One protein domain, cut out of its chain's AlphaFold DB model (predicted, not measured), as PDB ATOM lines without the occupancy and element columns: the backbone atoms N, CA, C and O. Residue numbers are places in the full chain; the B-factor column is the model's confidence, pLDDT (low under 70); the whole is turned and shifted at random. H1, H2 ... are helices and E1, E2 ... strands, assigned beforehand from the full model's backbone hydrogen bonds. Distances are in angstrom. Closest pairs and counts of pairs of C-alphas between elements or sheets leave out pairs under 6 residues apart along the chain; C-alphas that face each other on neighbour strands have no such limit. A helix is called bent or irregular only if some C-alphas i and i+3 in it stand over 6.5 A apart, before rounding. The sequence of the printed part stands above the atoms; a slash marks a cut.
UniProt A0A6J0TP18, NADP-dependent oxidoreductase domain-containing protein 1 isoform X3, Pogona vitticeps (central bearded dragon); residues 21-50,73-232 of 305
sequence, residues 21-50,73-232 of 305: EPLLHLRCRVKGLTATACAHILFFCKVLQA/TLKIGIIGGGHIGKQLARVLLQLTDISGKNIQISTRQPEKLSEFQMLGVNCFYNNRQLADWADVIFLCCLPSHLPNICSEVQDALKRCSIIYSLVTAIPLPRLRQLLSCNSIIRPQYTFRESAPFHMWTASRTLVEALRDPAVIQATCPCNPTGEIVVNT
ATOM      1  N   GLU A  21     178.943 158.340 179.576       62.81
ATOM      2  CA  GLU A  21     180.288 157.808 179.870       62.81
ATOM      3  C   GLU A  21     180.704 157.985 181.348       62.81
ATOM      4  O   GLU A  21     180.686 159.107 181.863       62.81
ATOM      5  N   PRO A  22     181.200 156.925 182.025       61.97
ATOM      6  CA  PRO A  22     181.584 156.961 183.444       61.97
ATOM      7  C   PRO A  22     182.749 157.923 183.762       61.97
ATOM      8  O   PRO A  22     182.948 158.310 184.913       61.97
ATOM      9  N   LEU A  23     183.503 158.363 182.748       71.25
ATOM     10  CA  LEU A  23     184.653 159.267 182.889       71.25
ATOM     11  C   LEU A  23     184.355 160.716 182.470       71.25
ATOM     12  O   LEU A  23     185.273 161.541 182.428       71.25
ATOM     13  N   LEU A  24     183.091 161.056 182.186       74.06
ATOM     14  CA  LEU A  24     182.690 162.406 181.775       74.06
ATOM     15  C   LEU A  24     183.157 163.469 182.782       74.06
ATOM     16  O   LEU A  24     183.712 164.493 182.390       74.06
ATOM     17  N   HIS A  25     183.048 163.180 184.081       77.25
ATOM     18  CA  HIS A  25     183.479 164.078 185.154       77.25
ATOM     19  C   HIS A  25     184.983 164.424 185.100       77.25
ATOM     20  O   HIS A  25     185.359 165.565 185.375       77.25
ATOM     21  N   LEU A  26     185.855 163.487 184.697       81.56
ATOM     22  CA  LEU A  26     187.289 163.755 184.517       81.56
ATOM     23  C   LEU A  26     187.536 164.674 183.321       81.56
ATOM     24  O   LEU A  26     188.363 165.581 183.409       81.56
ATOM     25  N   ARG A  27     186.798 164.490 182.218       79.69
ATOM     26  CA  ARG A  27     186.889 165.386 181.053       79.69
ATOM     27  C   ARG A  27     186.470 166.806 181.425       79.69
ATOM     28  O   ARG A  27     187.170 167.752 181.066       79.69
ATOM     29  N   CYS A  28     185.389 166.958 182.191       81.88
ATOM     30  CA  CYS A  28     184.954 168.263 182.682       81.88
ATOM     31  C   CYS A  28     186.012 168.907 183.586       81.88
ATOM     32  O   CYS A  28     186.327 170.077 183.403       81.88
ATOM     33  N   ARG A  29     186.631 168.135 184.491       85.75
ATOM     34  CA  ARG A  29     187.734 168.616 185.341       85.75
ATOM     35  C   ARG A  29     188.936 169.090 184.531       85.75
ATOM     36  O   ARG A  29     189.487 170.140 184.837       85.75
ATOM     37  N   VAL A  30     189.337 168.358 183.491       86.38
ATOM     38  CA  VAL A  30     190.460 168.753 182.621       86.38
ATOM     39  C   VAL A  30     190.132 170.023 181.835       86.38
ATOM     40  O   VAL A  30     190.979 170.917 181.745       86.38
ATOM     41  N   LYS A  31     188.910 170.133 181.297       87.12
ATOM     42  CA  LYS A  31     188.437 171.352 180.624       87.12
ATOM     43  C   LYS A  31     188.419 172.543 181.577       87.12
ATOM     44  O   LYS A  31     189.010 173.569 181.252       87.12
ATOM     45  N   GLY A  32     187.828 172.379 182.759       89.62
ATOM     46  CA  GLY A  32     187.796 173.411 183.790       89.62
ATOM     47  C   GLY A  32     189.194 173.837 184.209       89.62
ATOM     48  O   GLY A  32     189.505 175.018 184.171       89.62
ATOM     49  N   LEU A  33     190.093 172.888 184.485       91.31
ATOM     50  CA  LEU A  33     191.471 173.196 184.867       91.31
ATOM     51  C   LEU A  33     192.208 173.974 183.773       91.31
ATOM     52  O   LEU A  33     192.926 174.926 184.067       91.31
ATOM     53  N   THR A  34     192.019 173.583 182.511       92.50
ATOM     54  CA  THR A  34     192.592 174.282 181.353       92.50
ATOM     55  C   THR A  34     192.050 175.705 181.253       92.50
ATOM     56  O   THR A  34     192.822 176.637 181.026       92.50
ATOM     57  N   ALA A  35     190.745 175.882 181.462       92.62
ATOM     58  CA  ALA A  35     190.099 177.183 181.422       92.62
ATOM     59  C   ALA A  35     190.536 178.090 182.570       92.62
ATOM     60  O   ALA A  35     190.985 179.203 182.308       92.62
ATOM     61  N   THR A  36     190.529 177.599 183.809       94.00
ATOM     62  CA  THR A  36     191.042 178.321 184.978       94.00
ATOM     63  C   THR A  36     192.516 178.688 184.804       94.00
ATOM     64  O   THR A  36     192.897 179.832 185.041       94.00
ATOM     65  N   ALA A  37     193.358 177.764 184.325       95.25
ATOM     66  CA  ALA A  37     194.767 178.050 184.059       95.25
ATOM     67  C   ALA A  37     194.954 179.155 183.016       95.25
ATOM     68  O   ALA A  37     195.761 180.062 183.217       95.25
ATOM     69  N   CYS A  38     194.187 179.111 181.929       96.25
ATOM     70  CA  CYS A  38     194.231 180.135 180.894       96.25
ATOM     71  C   CYS A  38     193.699 181.484 181.392       96.25
ATOM     72  O   CYS A  38     194.359 182.490 181.163       96.25
ATOM     73  N   ALA A  39     192.587 181.520 182.129       95.56
ATOM     74  CA  ALA A  39     192.052 182.739 182.741       95.56
ATOM     75  C   ALA A  39     193.084 183.416 183.657       95.56
ATOM     76  O   ALA A  39     193.329 184.618 183.565       95.56
ATOM     77  N   HIS A  40     193.757 182.624 184.492       96.19
ATOM     78  CA  HIS A  40     194.799 183.100 185.398       96.19
ATOM     79  C   HIS A  40     196.015 183.650 184.649       96.19
ATOM     80  O   HIS A  40     196.579 184.668 185.047       96.19
ATOM     81  N   ILE A  41     196.406 183.008 183.545       97.06
ATOM     82  CA  ILE A  41     197.477 183.513 182.682       97.06
ATOM     83  C   ILE A  41     197.058 184.809 181.980       97.06
ATOM     84  O   ILE A  41     197.860 185.736 181.924       97.06
ATOM     85  N   LEU A  42     195.820 184.917 181.491       95.81
ATOM     86  CA  LEU A  42     195.308 186.152 180.890       95.81
ATOM     87  C   LEU A  42     195.343 187.308 181.894       95.81
ATOM     88  O   LEU A  42     195.831 188.386 181.562       95.81
ATOM     89  N   PHE A  43     194.900 187.068 183.132       95.19
ATOM     90  CA  PHE A  43     195.012 188.039 184.220       95.19
ATOM     91  C   PHE A  43     196.471 188.448 184.456       95.19
ATOM     92  O   PHE A  43     196.792 189.634 184.439       95.19
ATOM     93  N   PHE A  44     197.375 187.475 184.589       96.06
ATOM     94  CA  PHE A  44     198.803 187.730 184.773       96.06
ATOM     95  C   PHE A  44     199.416 188.554 183.624       96.06
ATOM     96  O   PHE A  44     200.122 189.533 183.869       96.06
ATOM     97  N   CYS A  45     199.111 188.216 182.370       95.31
ATOM     98  CA  CYS A  45     199.553 188.974 181.203       95.31
ATOM     99  C   CYS A  45     198.995 190.401 181.207       95.31
ATOM    100  O   CYS A  45     199.752 191.336 180.956       95.31
ATOM    101  N   LYS A  46     197.715 190.589 181.552       93.44
ATOM    102  CA  LYS A  46     197.085 191.913 181.651       93.44
ATOM    103  C   LYS A  46     197.789 192.792 182.684       93.44
ATOM    104  O   LYS A  46     198.079 193.951 182.393       93.44
ATOM    105  N   VAL A  47     198.140 192.232 183.843       94.06
ATOM    106  CA  VAL A  47     198.937 192.931 184.862       94.06
ATOM    107  C   VAL A  47     200.304 193.332 184.292       94.06
ATOM    108  O   VAL A  47     200.692 194.494 184.372       94.06
ATOM    109  N   LEU A  48     201.032 192.433 183.627       93.38
ATOM    110  CA  LEU A  48     202.336 192.771 183.031       93.38
ATOM    111  C   LEU A  48     202.267 193.770 181.864       93.38
ATOM    112  O   LEU A  48     203.262 194.426 181.552       93.38
ATOM    113  N   GLN A  49     201.123 193.882 181.194       91.62
ATOM    114  CA  GLN A  49     200.904 194.847 180.118       91.62
ATOM    115  C   GLN A  49     200.483 196.231 180.616       91.62
ATOM    116  O   GLN A  49     200.528 197.168 179.825       91.62
ATOM    117  N   ALA A  50     200.132 196.389 181.896       89.56
ATOM    118  CA  ALA A  50     199.646 197.655 182.451       89.56
ATOM    119  C   ALA A  50     200.635 198.822 182.290       89.56
ATOM    120  O   ALA A  50     200.227 199.973 182.185       89.56
ATOM    121  N   THR A  73     206.925 195.739 173.537       83.19
ATOM    122  CA  THR A  73     205.724 194.886 173.600       83.19
ATOM    123  C   THR A  73     206.050 193.569 174.310       83.19
ATOM    124  O   THR A  73     207.220 193.201 174.392       83.19
ATOM    125  N   LEU A  74     205.067 192.933 174.972       91.94
ATOM    126  CA  LEU A  74     205.352 191.858 175.938       91.94
ATOM    127  C   LEU A  74     205.812 190.604 175.199       91.94
ATOM    128  O   LEU A  74     205.024 189.999 174.479       91.94
ATOM    129  N   LYS A  75     207.083 190.252 175.397       96.06
ATOM    130  CA  LYS A  75     207.788 189.047 174.958       96.06
ATOM    131  C   LYS A  75     207.186 187.738 175.477       96.06
ATOM    132  O   LYS A  75     207.610 187.338 176.557       96.06
ATOM    133  N   ILE A  76     206.277 187.042 174.786       98.12
ATOM    134  CA  ILE A  76     205.732 185.759 175.283       98.12
ATOM    135  C   ILE A  76     206.340 184.552 174.569       98.12
ATOM    136  O   ILE A  76     206.096 184.318 173.388       98.12
ATOM    137  N   GLY A  77     207.069 183.728 175.314       98.50
ATOM    138  CA  GLY A  77     207.536 182.417 174.882       98.50
ATOM    139  C   GLY A  77     206.678 181.284 175.450       98.50
ATOM    140  O   GLY A  77     206.345 181.282 176.631       98.50
ATOM    141  N   ILE A  78     206.341 180.285 174.638       98.69
ATOM    142  CA  ILE A  78     205.650 179.059 175.057       98.69
ATOM    143  C   ILE A  78     206.529 177.860 174.696       98.69
ATOM    144  O   ILE A  78     206.764 177.584 173.521       98.69
ATOM    145  N   ILE A  79     206.991 177.111 175.696       98.38
ATOM    146  CA  ILE A  79     207.724 175.859 175.487       98.38
ATOM    147  C   ILE A  79     206.737 174.695 175.584       98.38
ATOM    148  O   ILE A  79     206.268 174.344 176.666       98.38
ATOM    149  N   GLY A  80     206.438 174.083 174.438       97.12
ATOM    150  CA  GLY A  80     205.497 172.974 174.289       97.12
ATOM    151  C   GLY A  80     204.243 173.353 173.497       97.12
ATOM    152  O   GLY A  80     203.298 173.916 174.036       97.12
ATOM    153  N   GLY A  81     204.184 172.947 172.224       94.75
ATOM    154  CA  GLY A  81     203.034 173.135 171.322       94.75
ATOM    155  C   GLY A  81     201.951 172.051 171.431       94.75
ATOM    156  O   GLY A  81     201.345 171.673 170.427       94.75
ATOM    157  N   GLY A  82     201.762 171.480 172.627       94.19
ATOM    158  CA  GLY A  82     200.755 170.448 172.903       94.19
ATOM    159  C   GLY A  82     199.336 171.016 173.030       94.19
ATOM    160  O   GLY A  82     199.053 172.115 172.565       94.19
ATOM    161  N   HIS A  83     198.429 170.283 173.682       91.81
ATOM    162  CA  HIS A  83     197.053 170.755 173.898       91.81
ATOM    163  C   HIS A  83     197.017 172.089 174.663       91.81
ATOM    164  O   HIS A  83     196.503 173.075 174.144       91.81
ATOM    165  N   ILE A  84     197.644 172.146 175.845       93.69
ATOM    166  CA  ILE A  84     197.645 173.348 176.691       93.69
ATOM    167  C   ILE A  84     198.361 174.536 176.035       93.69
ATOM    168  O   ILE A  84     197.832 175.639 176.045       93.69
ATOM    169  N   GLY A  85     199.517 174.316 175.396       96.94
ATOM    170  CA  GLY A  85     200.263 175.387 174.728       96.94
ATOM    171  C   GLY A  85     199.509 175.993 173.543       96.94
ATOM    172  O   GLY A  85     199.495 177.211 173.388       96.94
ATOM    173  N   LYS A  86     198.815 175.162 172.752       96.62
ATOM    174  CA  LYS A  86     197.940 175.640 171.672       96.62
ATOM    175  C   LYS A  86     196.745 176.416 172.213       96.62
ATOM    176  O   LYS A  86     196.450 177.491 171.705       96.62
ATOM    177  N   GLN A  87     196.070 175.895 173.240       96.12
ATOM    178  CA  GLN A  87     194.945 176.598 173.860       96.12
ATOM    179  C   GLN A  87     195.383 177.953 174.419       96.12
ATOM    180  O   GLN A  87     194.750 178.955 174.103       96.12
ATOM    181  N   LEU A  88     196.516 177.994 175.129       97.50
ATOM    182  CA  LEU A  88     197.113 179.221 175.647       97.50
ATOM    183  C   LEU A  88     197.408 180.235 174.533       97.50
ATOM    184  O   LEU A  88     197.009 181.391 174.630       97.50
ATOM    185  N   ALA A  89     198.061 179.811 173.448       97.69
ATOM    186  CA  ALA A  89     198.331 180.692 172.316       97.69
ATOM    187  C   ALA A  89     197.036 181.254 171.699       97.69
ATOM    188  O   ALA A  89     196.976 182.445 171.399       97.69
ATOM    189  N   ARG A  90     195.978 180.438 171.559       97.00
ATOM    190  CA  ARG A  90     194.679 180.904 171.033       97.00
ATOM    191  C   ARG A  90     194.035 181.947 171.935       97.00
ATOM    192  O   ARG A  90     193.599 182.974 171.426       97.00
ATOM    193  N   VAL A  91     193.975 181.709 173.248       96.75
ATOM    194  CA  VAL A  91     193.361 182.682 174.166       96.75
ATOM    195  C   VAL A  91     194.165 183.974 174.237       96.75
ATOM    196  O   VAL A  91     193.560 185.039 174.225       96.75
ATOM    197  N   LEU A  92     195.501 183.916 174.218       96.81
ATOM    198  CA  LEU A  92     196.330 185.122 174.172       96.81
ATOM    199  C   LEU A  92     196.039 185.938 172.908       96.81
ATOM    200  O   LEU A  92     195.795 187.134 173.004       96.81
ATOM    201  N   LEU A  93     195.982 185.297 171.739       96.06
ATOM    202  CA  LEU A  93     195.700 185.979 170.471       96.06
ATOM    203  C   LEU A  93     194.283 186.563 170.379       96.06
ATOM    204  O   LEU A  93     194.091 187.564 169.699       96.06
ATOM    205  N   GLN A  94     193.286 185.912 170.987       95.44
ATOM    206  CA  GLN A  94     191.872 186.257 170.786       95.44
ATOM    207  C   GLN A  94     191.234 187.051 171.931       95.44
ATOM    208  O   GLN A  94     190.160 187.622 171.732       95.44
ATOM    209  N   LEU A  95     191.839 187.047 173.123       94.50
ATOM    210  CA  LEU A  95     191.296 187.675 174.336       94.50
ATOM    211  C   LEU A  95     192.215 188.757 174.921       94.50
ATOM    212  O   LEU A  95     191.894 189.329 175.959       94.50
ATOM    213  N   THR A  96     193.348 189.046 174.278       91.44
ATOM    214  CA  THR A  96     194.253 190.131 174.677       91.44
ATOM    215  C   THR A  96     194.685 190.947 173.464       91.44
ATOM    216  O   THR A  96     194.554 190.498 172.329       91.44
ATOM    217  N   ASP A  97     195.296 192.107 173.706       89.62
ATOM    218  CA  ASP A  97     195.878 192.954 172.656       89.62
ATOM    219  C   ASP A  97     197.296 192.500 172.228       89.62
ATOM    220  O   ASP A  97     198.057 193.248 171.605       89.62
ATOM    221  N   ILE A  98     197.707 191.278 172.588       91.69
ATOM    222  CA  ILE A  98     199.025 190.731 172.250       91.69
ATOM    223  C   ILE A  98     199.031 190.272 170.789       91.69
ATOM    224  O   ILE A  98     198.452 189.252 170.423       91.69
ATOM    225  N   SER A  99     199.761 191.003 169.944       94.38
ATOM    226  CA  SER A  99     200.018 190.578 168.562       94.38
ATOM    227  C   SER A  99     200.762 189.241 168.512       94.38
ATOM    228  O   SER A  99     201.722 189.043 169.258       94.38
ATOM    229  N   GLY A 100     200.410 188.375 167.552       95.94
ATOM    230  CA  GLY A 100     201.110 187.107 167.320       95.94
ATOM    231  C   GLY A 100     202.614 187.252 167.093       95.94
ATOM    232  O   GLY A 100     203.368 186.388 167.521       95.94
ATOM    233  N   LYS A 101     203.082 188.395 166.569       96.38
ATOM    234  CA  LYS A 101     204.521 188.702 166.425       96.38
ATOM    235  C   LYS A 101     205.275 188.745 167.764       96.38
ATOM    236  O   LYS A 101     206.494 188.602 167.790       96.38
ATOM    237  N   ASN A 102     204.550 188.953 168.863       96.94
ATOM    238  CA  ASN A 102     205.065 188.954 170.230       96.94
ATOM    239  C   ASN A 102     204.867 187.604 170.936       96.94
ATOM    240  O   ASN A 102     205.114 187.506 172.136       96.94
ATOM    241  N   ILE A 103     204.463 186.561 170.207       98.44
ATOM    242  CA  ILE A 103     204.343 185.197 170.715       98.44
ATOM    243  C   ILE A 103     205.291 184.290 169.925       98.44
ATOM    244  O   ILE A 103     205.308 184.285 168.692       98.44
ATOM    245  N   GLN A 104     206.070 183.494 170.650       98.62
ATOM    246  CA  GLN A 104     206.885 182.421 170.093       98.62
ATOM    247  C   GLN A 104     206.513 181.090 170.727       98.62
ATOM    248  O   GLN A 104     206.319 181.012 171.940       98.62
ATOM    249  N   ILE A 105     206.442 180.032 169.920       98.69
ATOM    250  CA  ILE A 105     206.207 178.670 170.405       98.69
ATOM    251  C   ILE A 105     207.393 177.799 170.016       98.69
ATOM    252  O   ILE A 105     207.660 177.611 168.827       98.69
ATOM    253  N   SER A 106     208.062 177.217 171.014       98.56
ATOM    254  CA  SER A 106     209.047 176.169 170.780       98.56
ATOM    255  C   SER A 106     208.432 174.787 170.961       98.56
ATOM    256  O   SER A 106     207.871 174.461 172.011       98.56
ATOM    257  N   THR A 107     208.493 173.958 169.924       97.25
ATOM    258  CA  THR A 107     207.940 172.600 169.936       97.25
ATOM    259  C   THR A 107     208.699 171.701 168.972       97.25
ATOM    260  O   THR A 107     209.219 172.180 167.979       97.25
ATOM    261  N   ARG A 108     208.713 170.387 169.223       95.56
ATOM    262  CA  ARG A 108     209.383 169.396 168.355       95.56
ATOM    263  C   ARG A 108     208.745 169.245 166.968       95.56
ATOM    264  O   ARG A 108     209.373 168.689 166.082       95.56
ATOM    265  N   GLN A 109     207.489 169.666 166.822       95.00
ATOM    266  CA  GLN A 109     206.693 169.540 165.594       95.00
ATOM    267  C   GLN A 109     206.098 170.905 165.203       95.00
ATOM    268  O   GLN A 109     204.878 171.090 165.309       95.00
ATOM    269  N   PRO A 110     206.929 171.915 164.874       96.44
ATOM    270  CA  PRO A 110     206.449 173.262 164.556       96.44
ATOM    271  C   PRO A 110     205.559 173.291 163.307       96.44
ATOM    272  O   PRO A 110     204.645 174.107 163.228       96.44
ATOM    273  N   GLU A 111     205.744 172.352 162.378       95.50
ATOM    274  CA  GLU A 111     204.935 172.176 161.169       95.50
ATOM    275  C   GLU A 111     203.451 171.902 161.458       95.50
ATOM    276  O   GLU A 111     202.596 172.167 160.616       95.50
ATOM    277  N   LYS A 112     203.115 171.421 162.664       94.50
ATOM    278  CA  LYS A 112     201.725 171.208 163.102       94.50
ATOM    279  C   LYS A 112     201.039 172.476 163.615       94.50
ATOM    280  O   LYS A 112     199.878 172.409 164.013       94.50
ATOM    281  N   LEU A 113     201.744 173.605 163.660       96.62
ATOM    282  CA  LEU A 113     201.255 174.880 164.190       96.62
ATOM    283  C   LEU A 113     201.017 175.923 163.087       96.62
ATOM    284  O   LEU A 113     201.061 177.122 163.360       96.62
ATOM    285  N   SER A 114     200.732 175.484 161.857       96.06
ATOM    286  CA  SER A 114     200.480 176.371 160.712       96.06
ATOM    287  C   SER A 114     199.367 177.391 160.974       96.06
ATOM    288  O   SER A 114     199.497 178.549 160.585       96.06
ATOM    289  N   GLU A 115     198.319 177.007 161.715       95.56
ATOM    290  CA  GLU A 115     197.245 177.918 162.142       95.56
ATOM    291  C   GLU A 115     197.779 179.132 162.925       95.56
ATOM    292  O   GLU A 115     197.335 180.254 162.704       95.56
ATOM    293  N   PHE A 116     198.779 178.937 163.790       97.62
ATOM    294  CA  PHE A 116     199.374 180.009 164.590       97.62
ATOM    295  C   PHE A 116     200.383 180.821 163.781       97.62
ATOM    296  O   PHE A 116     200.443 182.041 163.927       97.62
ATOM    297  N   GLN A 117     201.132 180.165 162.893       97.19
ATOM    298  CA  GLN A 117     202.054 180.836 161.974       97.19
ATOM    299  C   GLN A 117     201.317 181.825 161.063       97.19
ATOM    300  O   GLN A 117     201.770 182.957 160.902       97.19
ATOM    301  N   MET A 118     200.138 181.453 160.549       96.88
ATOM    302  CA  MET A 118     199.273 182.359 159.778       96.88
ATOM    303  C   MET A 118     198.785 183.563 160.598       96.88
ATOM    304  O   MET A 118     198.588 184.642 160.048       96.88
ATOM    305  N   LEU A 119     198.644 183.407 161.917       96.75
ATOM    306  CA  LEU A 119     198.305 184.487 162.854       96.75
ATOM    307  C   LEU A 119     199.537 185.302 163.304       96.75
ATOM    308  O   LEU A 119     199.440 186.149 164.194       96.75
ATOM    309  N   GLY A 120     200.700 185.066 162.691       96.88
ATOM    310  CA  GLY A 120     201.943 185.791 162.943       96.88
ATOM    311  C   GLY A 120     202.768 185.272 164.121       96.88
ATOM    312  O   GLY A 120     203.758 185.912 164.470       96.88
ATOM    313  N   VAL A 121     202.387 184.145 164.731       98.19
ATOM    314  CA  VAL A 121     203.157 183.493 165.802       98.19
ATOM    315  C   VAL A 121     204.361 182.779 165.209       98.19
ATOM    316  O   VAL A 121     204.223 181.903 164.354       98.19
ATOM    317  N   ASN A 122     205.554 183.085 165.708       98.25
ATOM    318  CA  ASN A 122     206.751 182.393 165.252       98.25
ATOM    319  C   ASN A 122     206.884 181.029 165.963       98.25
ATOM    320  O   ASN A 122     207.084 180.957 167.177       98.25
ATOM    321  N   CYS A 123     206.748 179.944 165.200       98.44
ATOM    322  CA  CYS A 123     206.780 178.566 165.695       98.44
ATOM    323  C   CYS A 123     208.011 177.837 165.148       98.44
ATOM    324  O   CYS A 123     208.168 177.732 163.932       98.44
ATOM    325  N   PHE A 124     208.861 177.315 166.030       98.50
ATOM    326  CA  PHE A 124     210.137 176.671 165.682       98.50
ATOM    327  C   PHE A 124     210.554 175.648 166.755       98.50
ATOM    328  O   PHE A 124     209.824 175.433 167.721       98.50
ATOM    329  N   TYR A 125     211.723 175.014 166.617       97.94
ATOM    330  CA  TYR A 125     212.275 174.125 167.650       97.94
ATOM    331  C   TYR A 125     213.676 174.565 168.092       97.94
ATOM    332  O   TYR A 125     214.677 174.168 167.507       97.94
ATOM    333  N   ASN A 126     213.731 175.421 169.112       98.06
ATOM    334  CA  ASN A 126     214.949 175.892 169.765       98.06
ATOM    335  C   ASN A 126     214.562 176.563 171.098       98.06
ATOM    336  O   ASN A 126     214.186 177.735 171.135       98.06
ATOM    337  N   ASN A 127     214.620 175.816 172.203       98.12
ATOM    338  CA  ASN A 127     214.204 176.335 173.510       98.12
ATOM    339  C   ASN A 127     215.103 177.489 173.979       98.12
ATOM    340  O   ASN A 127     214.606 178.459 174.548       98.12
ATOM    341  N   ARG A 128     216.409 177.410 173.691       97.88
ATOM    342  CA  ARG A 128     217.410 178.415 174.071       97.88
ATOM    343  C   ARG A 128     217.134 179.767 173.413       97.88
ATOM    344  O   ARG A 128     217.109 180.784 174.096       97.88
ATOM    345  N   GLN A 129     216.868 179.775 172.107       97.81
ATOM    346  CA  GLN A 129     216.526 180.994 171.363       97.81
ATOM    347  C   GLN A 129     215.238 181.639 171.889       97.81
ATOM    348  O   GLN A 129     215.170 182.858 172.032       97.81
ATOM    349  N   LEU A 130     214.216 180.832 172.191       98.19
ATOM    350  CA  LEU A 130     212.968 181.336 172.763       98.19
ATOM    351  C   LEU A 130     213.200 181.949 174.150       98.19
ATOM    352  O   LEU A 130     212.660 183.015 174.443       98.19
ATOM    353  N   ALA A 131     214.009 181.289 174.983       97.31
ATOM    354  CA  ALA A 131     214.327 181.738 176.333       97.31
ATOM    355  C   ALA A 131     215.086 183.074 176.353       97.31
ATOM    356  O   ALA A 131     214.728 183.964 177.121       97.31
ATOM    357  N   ASP A 132     216.060 183.236 175.456       96.81
ATOM    358  CA  ASP A 132     216.800 184.490 175.287       96.81
ATOM    359  C   ASP A 132     215.903 185.619 174.757       96.81
ATOM    360  O   ASP A 132     216.020 186.776 175.149       96.81
ATOM    361  N   TRP A 133     214.929 185.313 173.900       96.44
ATOM    362  CA  TRP A 133     214.064 186.335 173.318       96.44
ATOM    363  C   TRP A 133     212.937 186.807 174.252       96.44
ATOM    364  O   TRP A 133     212.627 188.006 174.264       96.44
ATOM    365  N   ALA A 134     212.347 185.911 175.044       97.12
ATOM    366  CA  ALA A 134     211.125 186.164 175.809       97.12
ATOM    367  C   ALA A 134     211.332 187.016 177.080       97.12
ATOM    368  O   ALA A 134     212.422 187.069 177.652       97.12
ATOM    369  N   ASP A 135     210.253 187.669 177.516       95.56
ATOM    370  CA  ASP A 135     210.120 188.311 178.833       95.56
ATOM    371  C   ASP A 135     209.395 187.365 179.806       95.56
ATOM    372  O   ASP A 135     209.727 187.282 180.986       95.56
ATOM    373  N   VAL A 136     208.412 186.617 179.296       97.25
ATOM    374  CA  VAL A 136     207.645 185.606 180.029       97.25
ATOM    375  C   VAL A 136     207.711 184.291 179.270       97.25
ATOM    376  O   VAL A 136     207.429 184.254 178.072       97.25
ATOM    377  N   ILE A 137     208.049 183.206 179.963       98.38
ATOM    378  CA  ILE A 137     208.154 181.867 179.383       98.38
ATOM    379  C   ILE A 137     207.149 180.943 180.065       98.38
ATOM    380  O   ILE A 137     207.262 180.652 181.257       98.38
ATOM    381  N   PHE A 138     206.191 180.438 179.296       98.44
ATOM    382  CA  PHE A 138     205.230 179.434 179.736       98.44
ATOM    383  C   PHE A 138     205.768 178.026 179.480       98.44
ATOM    384  O   PHE A 138     206.017 177.643 178.334       98.44
ATOM    385  N   LEU A 139     205.924 177.233 180.541       97.88
ATOM    386  CA  LEU A 139     206.304 175.823 180.438       97.88
ATOM    387  C   LEU A 139     205.038 174.969 180.307       97.88
ATOM    388  O   LEU A 139     204.325 174.727 181.282       97.88
ATOM    389  N   CYS A 140     204.785 174.518 179.080       96.69
ATOM    390  CA  CYS A 140     203.602 173.787 178.616       96.69
ATOM    391  C   CYS A 140     203.976 172.387 178.086       96.69
ATOM    392  O   CYS A 140     203.382 171.878 177.131       96.69
ATOM    393  N   CYS A 141     205.008 171.777 178.668       94.62
ATOM    394  CA  CYS A 141     205.601 170.519 178.228       94.62
ATOM    395  C   CYS A 141     205.252 169.343 179.158       94.62
ATOM    396  O   CYS A 141     204.708 169.513 180.248       94.62
ATOM    397  N   LEU A 142     205.551 168.120 178.711       93.31
ATOM    398  CA  LEU A 142     205.395 166.923 179.539       93.31
ATOM    399  C   LEU A 142     206.415 166.938 180.693       93.31
ATOM    400  O   LEU A 142     207.569 167.303 180.452       93.31
ATOM    401  N   PRO A 143     206.048 166.470 181.905       92.94
ATOM    402  CA  PRO A 143     206.960 166.438 183.048       92.94
ATOM    403  C   PRO A 143     208.299 165.750 182.775       92.94
ATOM    404  O   PRO A 143     209.338 166.234 183.212       92.94
ATOM    405  N   SER A 144     208.286 164.659 182.004       93.88
ATOM    406  CA  SER A 144     209.486 163.893 181.650       93.88
ATOM    407  C   SER A 144     210.499 164.681 180.814       93.88
ATOM    408  O   SER A 144     211.683 164.368 180.846       93.88
ATOM    409  N   HIS A 145     210.065 165.709 180.082       93.38
ATOM    410  CA  HIS A 145     210.960 166.542 179.275       93.38
ATOM    411  C   HIS A 145     211.538 167.724 180.061       93.38
ATOM    412  O   HIS A 145     212.493 168.346 179.600       93.38
ATOM    413  N   LEU A 146     210.959 168.058 181.219       93.75
ATOM    414  CA  LEU A 146     211.287 169.281 181.944       93.75
ATOM    415  C   LEU A 146     212.768 169.366 182.357       93.75
ATOM    416  O   LEU A 146     213.340 170.426 182.140       93.75
ATOM    417  N   PRO A 147     213.429 168.301 182.867       94.12
ATOM    418  CA  PRO A 147     214.848 168.380 183.225       94.12
ATOM    419  C   PRO A 147     215.756 168.773 182.052       94.12
ATOM    420  O   PRO A 147     216.602 169.650 182.207       94.12
ATOM    421  N   ASN A 148     215.532 168.185 180.872       95.38
ATOM    422  CA  ASN A 148     216.315 168.489 179.673       95.38
ATOM    423  C   ASN A 148     216.053 169.921 179.198       95.38
ATOM    424  O   ASN A 148     216.992 170.673 178.964       95.38
ATOM    425  N   ILE A 149     214.780 170.329 179.145       96.38
ATOM    426  CA  ILE A 149     214.394 171.699 178.781       96.38
ATOM    427  C   ILE A 149     215.039 172.712 179.728       96.38
ATOM    428  O   ILE A 149     215.584 173.706 179.263       96.38
ATOM    429  N   CYS A 150     214.998 172.471 181.043       95.50
ATOM    430  CA  CYS A 150     215.622 173.352 182.025       95.50
ATOM    431  C   CYS A 150     217.125 173.496 181.771       95.50
ATOM    432  O   CYS A 150     217.611 174.620 181.738       95.50
ATOM    433  N   SER A 151     217.827 172.385 181.524       95.06
ATOM    434  CA  SER A 151     219.258 172.400 181.202       95.06
ATOM    435  C   SER A 151     219.570 173.160 179.909       95.06
ATOM    436  O   SER A 151     220.621 173.783 179.818       95.06
ATOM    437  N   GLU A 152     218.689 173.119 178.907       95.75
ATOM    438  CA  GLU A 152     218.885 173.833 177.638       95.75
ATOM    439  C   GLU A 152     218.716 175.352 177.774       95.75
ATOM    440  O   GLU A 152     219.402 176.116 177.091       95.75
ATOM    441  N   VAL A 153     217.771 175.794 178.611       96.44
ATOM    442  CA  VAL A 153     217.403 177.215 178.715       96.44
ATOM    443  C   VAL A 153     218.134 177.959 179.821       96.44
ATOM    444  O   VAL A 153     218.181 179.182 179.745       96.44
ATOM    445  N   GLN A 154     218.691 177.261 180.816       93.88
ATOM    446  CA  GLN A 154     219.276 177.844 182.031       93.88
ATOM    447  C   GLN A 154     220.197 179.041 181.738       93.88
ATOM    448  O   GLN A 154     219.979 180.119 182.285       93.88
ATOM    449  N   ASP A 155     221.143 178.885 180.811       93.25
ATOM    450  CA  ASP A 155     222.130 179.924 180.468       93.25
ATOM    451  C   ASP A 155     221.603 181.014 179.520       93.25
ATOM    452  O   ASP A 155     222.294 181.995 179.249       93.25
ATOM    453  N   ALA A 156     220.403 180.840 178.968       95.44
ATOM    454  CA  ALA A 156     219.759 181.797 178.068       95.44
ATOM    455  C   ALA A 156     218.660 182.616 178.754       95.44
ATOM    456  O   ALA A 156     218.116 183.542 178.158       95.44
ATOM    457  N   LEU A 157     218.309 182.295 180.001       94.06
ATOM    458  CA  LEU A 157     217.312 183.057 180.740       94.06
ATOM    459  C   LEU A 157     217.833 184.453 181.071       94.06
ATOM    460  O   LEU A 157     218.810 184.628 181.800       94.06
ATOM    461  N   LYS A 158     217.106 185.474 180.613       90.12
ATOM    462  CA  LYS A 158     217.343 186.846 181.064       90.12
ATOM    463  C   LYS A 158     217.107 186.963 182.564       90.12
ATOM    464  O   LYS A 158     216.153 186.395 183.098       90.12
ATOM    465  N   ARG A 159     217.869 187.842 183.217       86.44
ATOM    466  CA  ARG A 159     217.696 188.173 184.641       86.44
ATOM    467  C   ARG A 159     216.274 188.630 184.999       86.44
ATOM    468  O   ARG A 159     215.804 188.338 186.094       86.44
ATOM    469  N   CYS A 160     215.600 189.323 184.084       87.00
ATOM    470  CA  CYS A 160     214.246 189.848 184.282       87.00
ATOM    471  C   CYS A 160     213.148 188.916 183.744       87.00
ATOM    472  O   CYS A 160     211.977 189.287 183.782       87.00
ATOM    473  N   SER A 161     213.509 187.745 183.204       93.00
ATOM    474  CA  SER A 161     212.523 186.812 182.659       93.00
ATOM    475  C   SER A 161     211.675 186.190 183.769       93.00
ATOM    476  O   SER A 161     212.151 185.938 184.880       93.00
ATOM    477  N   ILE A 162     210.399 185.951 183.476       96.56
ATOM    478  CA  ILE A 162     209.471 185.286 184.393       96.56
ATOM    479  C   ILE A 162     209.108 183.923 183.818       96.56
ATOM    480  O   ILE A 162     208.579 183.818 182.711       96.56
ATOM    481  N   ILE A 163     209.355 182.869 184.589       97.38
ATOM    482  CA  ILE A 163     208.941 181.513 184.240       97.38
ATOM    483  C   ILE A 163     207.563 181.253 184.833       97.38
ATOM    484  O   ILE A 163     207.382 181.302 186.047       97.38
ATOM    485  N   TYR A 164     206.597 180.906 183.992       97.62
ATOM    486  CA  TYR A 164     205.280 180.459 184.423       97.62
ATOM    487  C   TYR A 164     205.122 178.974 184.086       97.62
ATOM    488  O   TYR A 164     204.994 178.591 182.924       97.62
ATOM    489  N   SER A 165     205.145 178.107 185.096       96.44
ATOM    490  CA  SER A 165     205.094 176.658 184.882       96.44
ATOM    491  C   SER A 165     203.693 176.097 185.089       96.44
ATOM    492  O   SER A 165     203.150 176.174 186.189       96.44
ATOM    493  N   LEU A 166     203.137 175.466 184.049       94.81
ATOM    494  CA  LEU A 166     201.915 174.655 184.143       94.81
ATOM    495  C   LEU A 166     202.213 173.181 184.472       94.81
ATOM    496  O   LEU A 166     201.299 172.375 184.625       94.81
ATOM    497  N   VAL A 167     203.491 172.818 184.607       91.81
ATOM    498  CA  VAL A 167     203.924 171.455 184.924       91.81
ATOM    499  C   VAL A 167     203.876 171.238 186.439       91.81
ATOM    500  O   VAL A 167     204.720 171.732 187.188       91.81
ATOM    501  N   THR A 168     202.882 170.485 186.909       86.06
ATOM    502  CA  THR A 168     202.620 170.290 188.348       86.06
ATOM    503  C   THR A 168     203.422 169.153 188.980       86.06
ATOM    504  O   THR A 168     203.727 169.223 190.169       86.06
ATOM    505  N   ALA A 169     203.821 168.149 188.193       89.38
ATOM    506  CA  ALA A 169     204.468 166.926 188.681       89.38
ATOM    507  C   ALA A 169     205.893 167.121 189.238       89.38
ATOM    508  O   ALA A 169     206.403 166.235 189.917       89.38
ATOM    509  N   ILE A 170     206.544 168.262 188.976       90.06
ATOM    510  CA  ILE A 170     207.873 168.573 189.524       90.06
ATOM    511  C   ILE A 170     207.734 169.597 190.663       90.06
ATOM    512  O   ILE A 170     207.158 170.669 190.445       90.06
ATOM    513  N   PRO A 171     208.262 169.319 191.872       92.12
ATOM    514  CA  PRO A 171     208.229 170.264 192.985       92.12
ATOM    515  C   PRO A 171     208.916 171.594 192.653       92.12
ATOM    516  O   PRO A 171     209.974 171.622 192.026       92.12
ATOM    517  N   LEU A 172     208.360 172.708 193.140       91.75
ATOM    518  CA  LEU A 172     208.909 174.047 192.886       91.75
ATOM    519  C   LEU A 172     210.372 174.215 193.342       91.75
ATOM    520  O   LEU A 172     211.132 174.802 192.577       91.75
ATOM    521  N   PRO A 173     210.818 173.691 194.508       93.00
ATOM    522  CA  PRO A 173     212.232 173.765 194.889       93.00
ATOM    523  C   PRO A 173     213.151 173.079 193.874       93.00
ATOM    524  O   PRO A 173     214.191 173.624 193.511       93.00
ATOM    525  N   ARG A 174     212.727 171.924 193.345       93.12
ATOM    526  CA  ARG A 174     213.475 171.209 192.309       93.12
ATOM    527  C   ARG A 174     213.516 172.000 191.005       93.12
ATOM    528  O   ARG A 174     214.569 172.087 190.387       93.12
ATOM    529  N   LEU A 175     212.398 172.606 190.610       93.69
ATOM    530  CA  LEU A 175     212.335 173.447 189.415       93.69
ATOM    531  C   LEU A 175     213.250 174.679 189.523       93.69
ATOM    532  O   LEU A 175     213.950 174.994 188.566       93.69
ATOM    533  N   ARG A 176     213.305 175.331 190.694       93.25
ATOM    534  CA  ARG A 176     214.241 176.443 190.956       93.25
ATOM    535  C   ARG A 176     215.695 176.012 190.811       93.25
ATOM    536  O   ARG A 176     216.466 176.718 190.177       93.25
ATOM    537  N   GLN A 177     216.049 174.845 191.351       93.00
ATOM    538  CA  GLN A 177     217.401 174.299 191.229       93.00
ATOM    539  C   GLN A 177     217.771 174.006 189.769       93.00
ATOM    540  O   GLN A 177     218.886 174.293 189.358       93.00
ATOM    541  N   LEU A 178     216.841 173.447 188.990       92.94
ATOM    542  CA  LEU A 178     217.079 173.115 187.583       92.94
ATOM    543  C   LEU A 178     217.256 174.354 186.694       92.94
ATOM    544  O   LEU A 178     217.991 174.292 185.718       92.94
ATOM    545  N   LEU A 179     216.565 175.454 187.001       91.88
ATOM    546  CA  LEU A 179     216.614 176.685 186.206       91.88
ATOM    547  C   LEU A 179     217.609 177.720 186.744       91.88
ATOM    548  O   LEU A 179     217.815 178.737 186.091       91.88
ATOM    549  N   SER A 180     218.163 177.517 187.944       89.31
ATOM    550  CA  SER A 180     218.914 178.534 188.701       89.31
ATOM    551  C   SER A 180     218.229 179.910 188.727       89.31
ATOM    552  O   SER A 180     218.882 180.950 188.697       89.31
ATOM    553  N   CYS A 181     216.893 179.921 188.779       86.06
ATOM    554  CA  CYS A 181     216.076 181.129 188.700       86.06
ATOM    555  C   CYS A 181     215.043 181.169 189.830       86.06
ATOM    556  O   CYS A 181     214.435 180.156 190.185       86.06
ATOM    557  N   ASN A 182     214.822 182.368 190.375       82.38
ATOM    558  CA  ASN A 182     213.871 182.609 191.462       82.38
ATOM    559  C   ASN A 182     212.528 183.176 190.978       82.38
ATOM    560  O   ASN A 182     211.530 183.065 191.689       82.38
ATOM    561  N   SER A 183     212.486 183.737 189.767       92.31
ATOM    562  CA  SER A 183     211.287 184.324 189.160       92.31
ATOM    563  C   SER A 183     210.417 183.235 188.524       92.31
ATOM    564  O   SER A 183     210.330 183.104 187.303       92.31
ATOM    565  N   ILE A 184     209.830 182.384 189.371       94.94
ATOM    566  CA  ILE A 184     208.997 181.256 188.946       94.94
ATOM    567  C   ILE A 184     207.615 181.351 189.583       94.94
ATOM    568  O   ILE A 184     207.471 181.249 190.803       94.94
ATOM    569  N   ILE A 185     206.592 181.447 188.741       95.44
ATOM    570  CA  ILE A 185     205.186 181.346 189.119       95.44
ATOM    571  C   ILE A 185     204.700 179.940 188.768       95.44
ATOM    572  O   ILE A 185     204.891 179.449 187.655       95.44
ATOM    573  N   ARG A 186     204.060 179.272 189.730       93.94
ATOM    574  CA  ARG A 186     203.428 177.967 189.513       93.94
ATOM    575  C   ARG A 186     202.084 177.926 190.237       93.94
ATOM    576  O   ARG A 186     202.094 177.864 191.470       93.94
ATOM    577  N   PRO A 187     200.946 177.968 189.522       93.62
ATOM    578  CA  PRO A 187     199.650 177.811 190.160       93.62
ATOM    579  C   PRO A 187     199.512 176.405 190.748       93.62
ATOM    580  O   PRO A 187     199.988 175.420 190.181       93.62
ATOM    581  N   GLN A 188     198.854 176.324 191.899       92.06
ATOM    582  CA  GLN A 188     198.465 175.067 192.528       92.06
ATOM    583  C   GLN A 188     196.954 175.072 192.664       92.06
ATOM    584  O   GLN A 188     196.408 175.905 193.387       92.06
ATOM    585  N   TYR A 189     196.306 174.175 191.931       92.00
ATOM    586  CA  TYR A 189     194.857 174.074 191.881       92.00
ATOM    587  C   TYR A 189     194.368 172.943 192.774       92.00
ATOM    588  O   TYR A 189     194.967 171.869 192.825       92.00
ATOM    589  N   THR A 190     193.250 173.192 193.437       90.38
ATOM    590  CA  THR A 190     192.490 172.208 194.203       90.38
ATOM    591  C   THR A 190     191.059 172.182 193.683       90.38
ATOM    592  O   THR A 190     190.557 173.194 193.193       90.38
ATOM    593  N   PHE A 191     190.421 171.017 193.749       87.12
ATOM    594  CA  PHE A 191     189.037 170.833 193.320       87.12
ATOM    595  C   PHE A 191     188.142 170.742 194.555       87.12
ATOM    596  O   PHE A 191     188.468 170.000 195.483       87.12
ATOM    597  N   ARG A 192     187.010 171.451 194.562       81.50
ATOM    598  CA  ARG A 192     185.934 171.216 195.536       81.50
ATOM    599  C   ARG A 192     184.943 170.199 194.976       81.50
ATOM    600  O   ARG A 192     184.590 170.244 193.803       81.50
ATOM    601  N   GLU A 193     184.482 169.282 195.821       66.31
ATOM    602  CA  GLU A 193     183.613 168.163 195.422       66.31
ATOM    603  C   GLU A 193     182.112 168.509 195.356       66.31
ATOM    604  O   GLU A 193     181.286 167.621 195.182       66.31
ATOM    605  N   SER A 194     181.729 169.782 195.481       58.34
ATOM    606  CA  SER A 194     180.341 170.152 195.793       58.34
ATOM    607  C   SER A 194     179.439 170.511 194.608       58.34
ATOM    608  O   SER A 194     178.263 170.777 194.839       58.34
ATOM    609  N   ALA A 195     179.924 170.542 193.362       54.62
ATOM    610  CA  ALA A 195     179.091 170.919 192.218       54.62
ATOM    611  C   ALA A 195     179.327 170.022 190.994       54.62
ATOM    612  O   ALA A 195     180.454 169.580 190.742       54.62
ATOM    613  N   PRO A 196     178.273 169.728 190.216       59.34
ATOM    614  CA  PRO A 196     178.440 169.021 188.966       59.34
ATOM    615  C   PRO A 196     179.075 169.980 187.947       59.34
ATOM    616  O   PRO A 196     178.505 171.022 187.637       59.34
ATOM    617  N   PHE A 197     180.244 169.599 187.415       65.38
ATOM    618  CA  PHE A 197     181.108 170.347 186.478       65.38
ATOM    619  C   PHE A 197     180.458 170.676 185.104       65.38
ATOM    620  O   PHE A 197     181.141 170.762 184.079       65.38
ATOM    621  N   HIS A 198     179.134 170.818 185.033       66.25
ATOM    622  CA  HIS A 198     178.374 171.060 183.812       66.25
ATOM    623  C   HIS A 198     178.705 172.410 183.169       66.25
ATOM    624  O   HIS A 198     178.651 172.497 181.940       66.25
ATOM    625  N   MET A 199     179.134 173.424 183.936       72.81
ATOM    626  CA  MET A 199     179.502 174.730 183.360       72.81
ATOM    627  C   MET A 199     180.591 174.593 182.284       72.81
ATOM    628  O   MET A 199     180.490 175.167 181.204       72.81
ATOM    629  N   TRP A 200     181.575 173.716 182.509       73.81
ATOM    630  CA  TRP A 200     182.706 173.498 181.598       73.81
ATOM    631  C   TRP A 200     182.350 172.670 180.358       73.81
ATOM    632  O   TRP A 200     183.193 172.469 179.479       73.81
ATOM    633  N   THR A 201     181.121 172.152 180.292       69.81
ATOM    634  CA  THR A 201     180.614 171.377 179.152       69.81
ATOM    635  C   THR A 201     179.768 172.196 178.186       69.81
ATOM    636  O   THR A 201     179.587 171.756 177.053       69.81
ATOM    637  N   ALA A 202     179.286 173.373 178.600       71.31
ATOM    638  CA  ALA A 202     178.392 174.201 177.794       71.31
ATOM    639  C   ALA A 202     179.100 174.849 176.589       71.31
ATOM    640  O   ALA A 202     178.536 174.913 175.496       71.31
ATOM    641  N   SER A 203     180.345 175.297 176.763       72.06
ATOM    642  CA  SER A 203     181.124 175.934 175.695       72.06
ATOM    643  C   SER A 203     181.822 174.905 174.804       72.06
ATOM    644  O   SER A 203     182.381 173.911 175.287       72.06
ATOM    645  N   ARG A 204     181.845 175.158 173.488       75.31
ATOM    646  CA  ARG A 204     182.530 174.277 172.529       75.31
ATOM    647  C   ARG A 204     184.025 174.547 172.520       75.31
ATOM    648  O   ARG A 204     184.809 173.605 172.474       75.31
ATOM    649  N   THR A 205     184.412 175.819 172.599       87.50
ATOM    650  CA  THR A 205     185.817 176.235 172.626       87.50
ATOM    651  C   THR A 205     186.188 176.942 173.926       87.50
ATOM    652  O   THR A 205     185.347 177.500 174.629       87.50
ATOM    653  N   LEU A 206     187.484 176.944 174.244       89.88
ATOM    654  CA  LEU A 206     187.993 177.638 175.422       89.88
ATOM    655  C   LEU A 206     187.801 179.163 175.340       89.88
ATOM    656  O   LEU A 206     187.541 179.807 176.350       89.88
ATOM    657  N   VAL A 207     187.924 179.740 174.144       92.69
ATOM    658  CA  VAL A 207     187.742 181.186 173.943       92.69
ATOM    659  C   VAL A 207     186.294 181.591 174.212       92.69
ATOM    660  O   VAL A 207     186.066 182.614 174.847       92.69
ATOM    661  N   GLU A 208     185.323 180.789 173.766       91.19
ATOM    662  CA  GLU A 208     183.908 180.992 174.099       91.19
ATOM    663  C   GLU A 208     183.682 180.933 175.610       91.19
ATOM    664  O   GLU A 208     183.053 181.835 176.157       91.19
ATOM    665  N   ALA A 209     184.245 179.924 176.285       90.06
ATOM    666  CA  ALA A 209     184.125 179.789 177.735       90.06
ATOM    667  C   ALA A 209     184.665 181.027 178.461       90.06
ATOM    668  O   ALA A 209     183.994 181.585 179.313       90.06
ATOM    669  N   LEU A 210     185.847 181.516 178.086       92.44
ATOM    670  CA  LEU A 210     186.471 182.678 178.730       92.44
ATOM    671  C   LEU A 210     185.861 184.034 178.333       92.44
ATOM    672  O   LEU A 210     186.339 185.067 178.797       92.44
ATOM    673  N   ARG A 211     184.820 184.048 177.492       92.38
ATOM    674  CA  ARG A 211     183.968 185.225 177.255       92.38
ATOM    675  C   ARG A 211     182.685 185.198 178.080       92.38
ATOM    676  O   ARG A 211     182.042 186.236 178.193       92.38
ATOM    677  N   ASP A 212     182.314 184.048 178.636       90.00
ATOM    678  CA  ASP A 212     181.140 183.910 179.491       90.00
ATOM    679  C   ASP A 212     181.421 184.528 180.877       90.00
ATOM    680  O   ASP A 212     182.332 184.071 181.579       90.00
ATOM    681  N   PRO A 213     180.647 185.542 181.315       89.56
ATOM    682  CA  PRO A 213     180.798 186.143 182.638       89.56
ATOM    683  C   PRO A 213     180.721 185.134 183.790       89.56
ATOM    684  O   PRO A 213     181.438 185.289 184.779       89.56
ATOM    685  N   ALA A 214     179.907 184.079 183.672       88.00
ATOM    686  CA  ALA A 214     179.791 183.053 184.706       88.00
ATOM    687  C   ALA A 214     181.099 182.262 184.856       88.00
ATOM    688  O   ALA A 214     181.546 181.994 185.973       88.00
ATOM    689  N   VAL A 215     181.756 181.946 183.737       88.69
ATOM    690  CA  VAL A 215     183.063 181.279 183.727       88.69
ATOM    691  C   VAL A 215     184.152 182.215 184.244       88.69
ATOM    692  O   VAL A 215     184.998 181.794 185.031       88.69
ATOM    693  N   ILE A 216     184.137 183.496 183.864       89.19
ATOM    694  CA  ILE A 216     185.082 184.492 184.390       89.19
ATOM    695  C   ILE A 216     184.953 184.587 185.917       89.19
ATOM    696  O   ILE A 216     185.952 184.498 186.628       89.19
ATOM    697  N   GLN A 217     183.727 184.664 186.436       88.62
ATOM    698  CA  GLN A 217     183.479 184.691 187.874       88.62
ATOM    699  C   GLN A 217     183.931 183.396 188.566       88.62
ATOM    700  O   GLN A 217     184.522 183.441 189.646       88.62
ATOM    701  N   ALA A 218     183.695 182.235 187.949       88.69
ATOM    702  CA  ALA A 218     184.119 180.937 188.475       88.69
ATOM    703  C   ALA A 218     185.646 180.735 188.439       88.69
ATOM    704  O   ALA A 218     186.184 180.006 189.270       88.69
ATOM    705  N   THR A 219     186.344 181.382 187.501       90.75
ATOM    706  CA  THR A 219     187.813 181.374 187.382       90.75
ATOM    707  C   THR A 219     188.495 182.515 188.131       90.75
ATOM    708  O   THR A 219     189.714 182.635 188.062       90.75
ATOM    709  N   CYS A 220     187.752 183.368 188.840       89.75
ATOM    710  CA  CYS A 220     188.350 184.460 189.592       89.75
ATOM    711  C   CYS A 220     189.273 183.902 190.699       89.75
ATOM    712  O   CYS A 220     188.800 183.149 191.555       89.75
ATOM    713  N   PRO A 221     190.565 184.293 190.748       86.75
ATOM    714  CA  PRO A 221     191.502 183.818 191.772       86.75
ATOM    715  C   PRO A 221     191.055 184.120 193.208       86.75
ATOM    716  O   PRO A 221     191.462 183.429 194.138       86.75
ATOM    717  N   CYS A 222     190.231 185.157 193.380       83.62
ATOM    718  CA  CYS A 222     189.713 185.604 194.668       83.62
ATOM    719  C   CYS A 222     188.371 184.963 195.035       83.62
ATOM    720  O   CYS A 222     187.861 185.245 196.112       83.62
ATOM    721  N   ASN A 223     187.775 184.143 194.165       82.56
ATOM    722  CA  ASN A 223     186.480 183.531 194.428       82.56
ATOM    723  C   ASN A 223     186.649 182.282 195.317       82.56
ATOM    724  O   ASN A 223     187.099 181.238 194.832       82.56
ATOM    725  N   PRO A 224     186.257 182.333 196.606       69.75
ATOM    726  CA  PRO A 224     186.425 181.193 197.498       69.75
ATOM    727  C   PRO A 224     185.428 180.065 197.196       69.75
ATOM    728  O   PRO A 224     185.658 178.935 197.634       69.75
ATOM    729  N   THR A 225     184.342 180.347 196.467       74.44
ATOM    730  CA  THR A 225     183.259 179.403 196.153       74.44
ATOM    731  C   THR A 225     183.395 178.767 194.767       74.44
ATOM    732  O   THR A 225     182.491 178.053 194.343       74.44
ATOM    733  N   GLY A 226     184.498 179.012 194.054       80.31
ATOM    734  CA  GLY A 226     184.776 178.368 192.769       80.31
ATOM    735  C   GLY A 226     184.977 176.850 192.891       80.31
ATOM    736  O   GLY A 226     185.434 176.344 193.919       80.31
ATOM    737  N   GLU A 227     184.666 176.115 191.819       85.56
ATOM    738  CA  GLU A 227     184.896 174.660 191.735       85.56
ATOM    739  C   GLU A 227     186.391 174.310 191.727       85.56
ATOM    740  O   GLU A 227     186.812 173.302 192.300       85.56
ATOM    741  N   ILE A 228     187.191 175.154 191.069       88.94
ATOM    742  CA  ILE A 228     188.642 175.026 190.948       88.94
ATOM    743  C   ILE A 228     189.263 176.243 191.615       88.94
ATOM    744  O   ILE A 228     189.178 177.355 191.104       88.94
ATOM    745  N   VAL A 229     189.905 176.018 192.757       89.81
ATOM    746  CA  VAL A 229     190.485 177.082 193.579       89.81
ATOM    747  C   VAL A 229     192.000 177.035 193.461       89.81
ATOM    748  O   VAL A 229     192.610 175.970 193.606       89.81
ATOM    749  N   VAL A 230     192.621 178.187 193.209       92.12
ATOM    750  CA  VAL A 230     194.080 178.332 193.259       92.12
ATOM    751  C   VAL A 230     194.533 178.687 194.670       92.12
ATOM    752  O   VAL A 230     193.858 179.416 195.391       92.12
ATOM    753  N   ASN A 231     195.695 178.182 195.075       89.94
ATOM    754  CA  ASN A 231     196.315 178.567 196.337       89.94
ATOM    755  C   ASN A 231     196.509 180.097 196.435       89.94
ATOM    756  O   ASN A 231     196.979 180.726 195.486       89.94
ATOM    757  N   THR A 232     196.223 180.673 197.604       84.31
ATOM    758  CA  THR A 232     196.283 182.125 197.865       84.31
ATOM    759  C   THR A 232     197.661 182.739 197.613       84.31
ATOM    760  O   THR A 232     197.752 183.875 197.147       84.31
TER     761      THR A 232
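AT A GLANCE: This is residues 21 to 50 and 73 to 232 of the 305 residues of the protein "NADP-dependent oxidoreductase domain-containing protein 1 isoform X3" of Pogona vitticeps (central bearded dragon) (UniProt A0A6J0TP18). A five-stranded parallel sheet with helices on both faces makes one lobe, and the long helix H1 runs past it into a smaller lobe, where the two-stranded sheet E6 E7 and the short helices H7, H8 and H9 gather round H1. H2 and H3 cover one face of the large sheet and H4 the other; H5 packs on H4, and H6 on H5. The 190 printed residues, of mixed class, hold nine named helices and seven named strands, in the order H1 E1 H2 E2 H3 E3 H4 E4 H5 E5 H6 E6 H7 H8 H9 E7. The whole is compact, with a radius of gyration of the C-alphas of 16.4 A and spans of 46 by 38 by 37 A.

HOW THE PARTS SIT: H1, residues 24 to 49, touches H2, residues 83 to 95, with its residues 34 to 42 alone, closest at the C-alphas of Cys 38 and Leu 88, 6.1 A, at a steep tilt of 48 degrees. The large sheet runs E3, residues 122 to 124, E2, 103 to 106, E1, 76 to 79, E4, 136 to 139, and E5, 162 to 165; H1 only grazes it. Within hydrogen-bond range are N 105 and O 122, 3.0 A, N 104 and O 76, 2.9 A, N 77 and O 136, 2.8 A, and N 137 and O 162, 2.9 A. Three layers, helices on both faces, are made by H2 and H3, residues 110 to 118, at heights of 10.3 A and 7.6 A, and H4, residues 127 to 133, at 7.9 A on the opposite face. H4 touches H5, residues 143 to 156, at Arg 128 and Val 153, C-alphas 4.8 A apart, and H5 touches H6, residues 172 to 179, at Gln 154 and Leu 179, 5.1 A. E1 H2 E2, E2 H3 E3 and E4 H5 E5 are strand-helix-strand units, parallel neighbours with a helix between; E3 H4 E4 is split by E2 and E1; these four crossovers are right-handed. E6, residues 189 to 191, and E7, 228 to 230, are antiparallel, N 190 and O 229 being 2.9 A apart. H7, residues 199 to 202, touches H1 at Gly 32 and Trp 200, C-alphas 5.5 A apart; H8, residues 206 to 209, touches H2 at Val 91 and Val 207, 5.8 A; H9, residues 213 to 218, is close but not clearly touching H1. Every O i to N i+4 pair is within hydrogen-bond range in H1, H2, H4, H6 and H9, against 2 of 5 in H3, with 3 of 6 O i to N i+3 pairs, and 6 of 10 in H5; H7 and H8 are too short for such a pair.

IN THESE COORDINATES: H1 runs 37.2 A from C-alpha 24 at (182.690, 162.406, 181.775) to C-alpha 49 at (200.904, 194.847, 180.118). H5 is 20.6 A long and H2 17.9 A. H3 and H5 are irregular, with C-alphas 112 and 115 at 8.1 A and 152 and 155 at 7.5 A. E7 ends at C-alpha 230, (194.080, 178.332, 193.259).

THE WHOLE: The C-alphas farthest apart, those of Glu 21 and Arg 159, are 48.4 A apart. Residues 51 to 72 are not printed, and C-alphas 50 and 73 are 11.1 A apart across this cut. Of the links that are printed whole, none is long. Mean pLDDT of the printed part is 90.8; residues 21 to 22, 193 to 198, 201 and 224 are under 70.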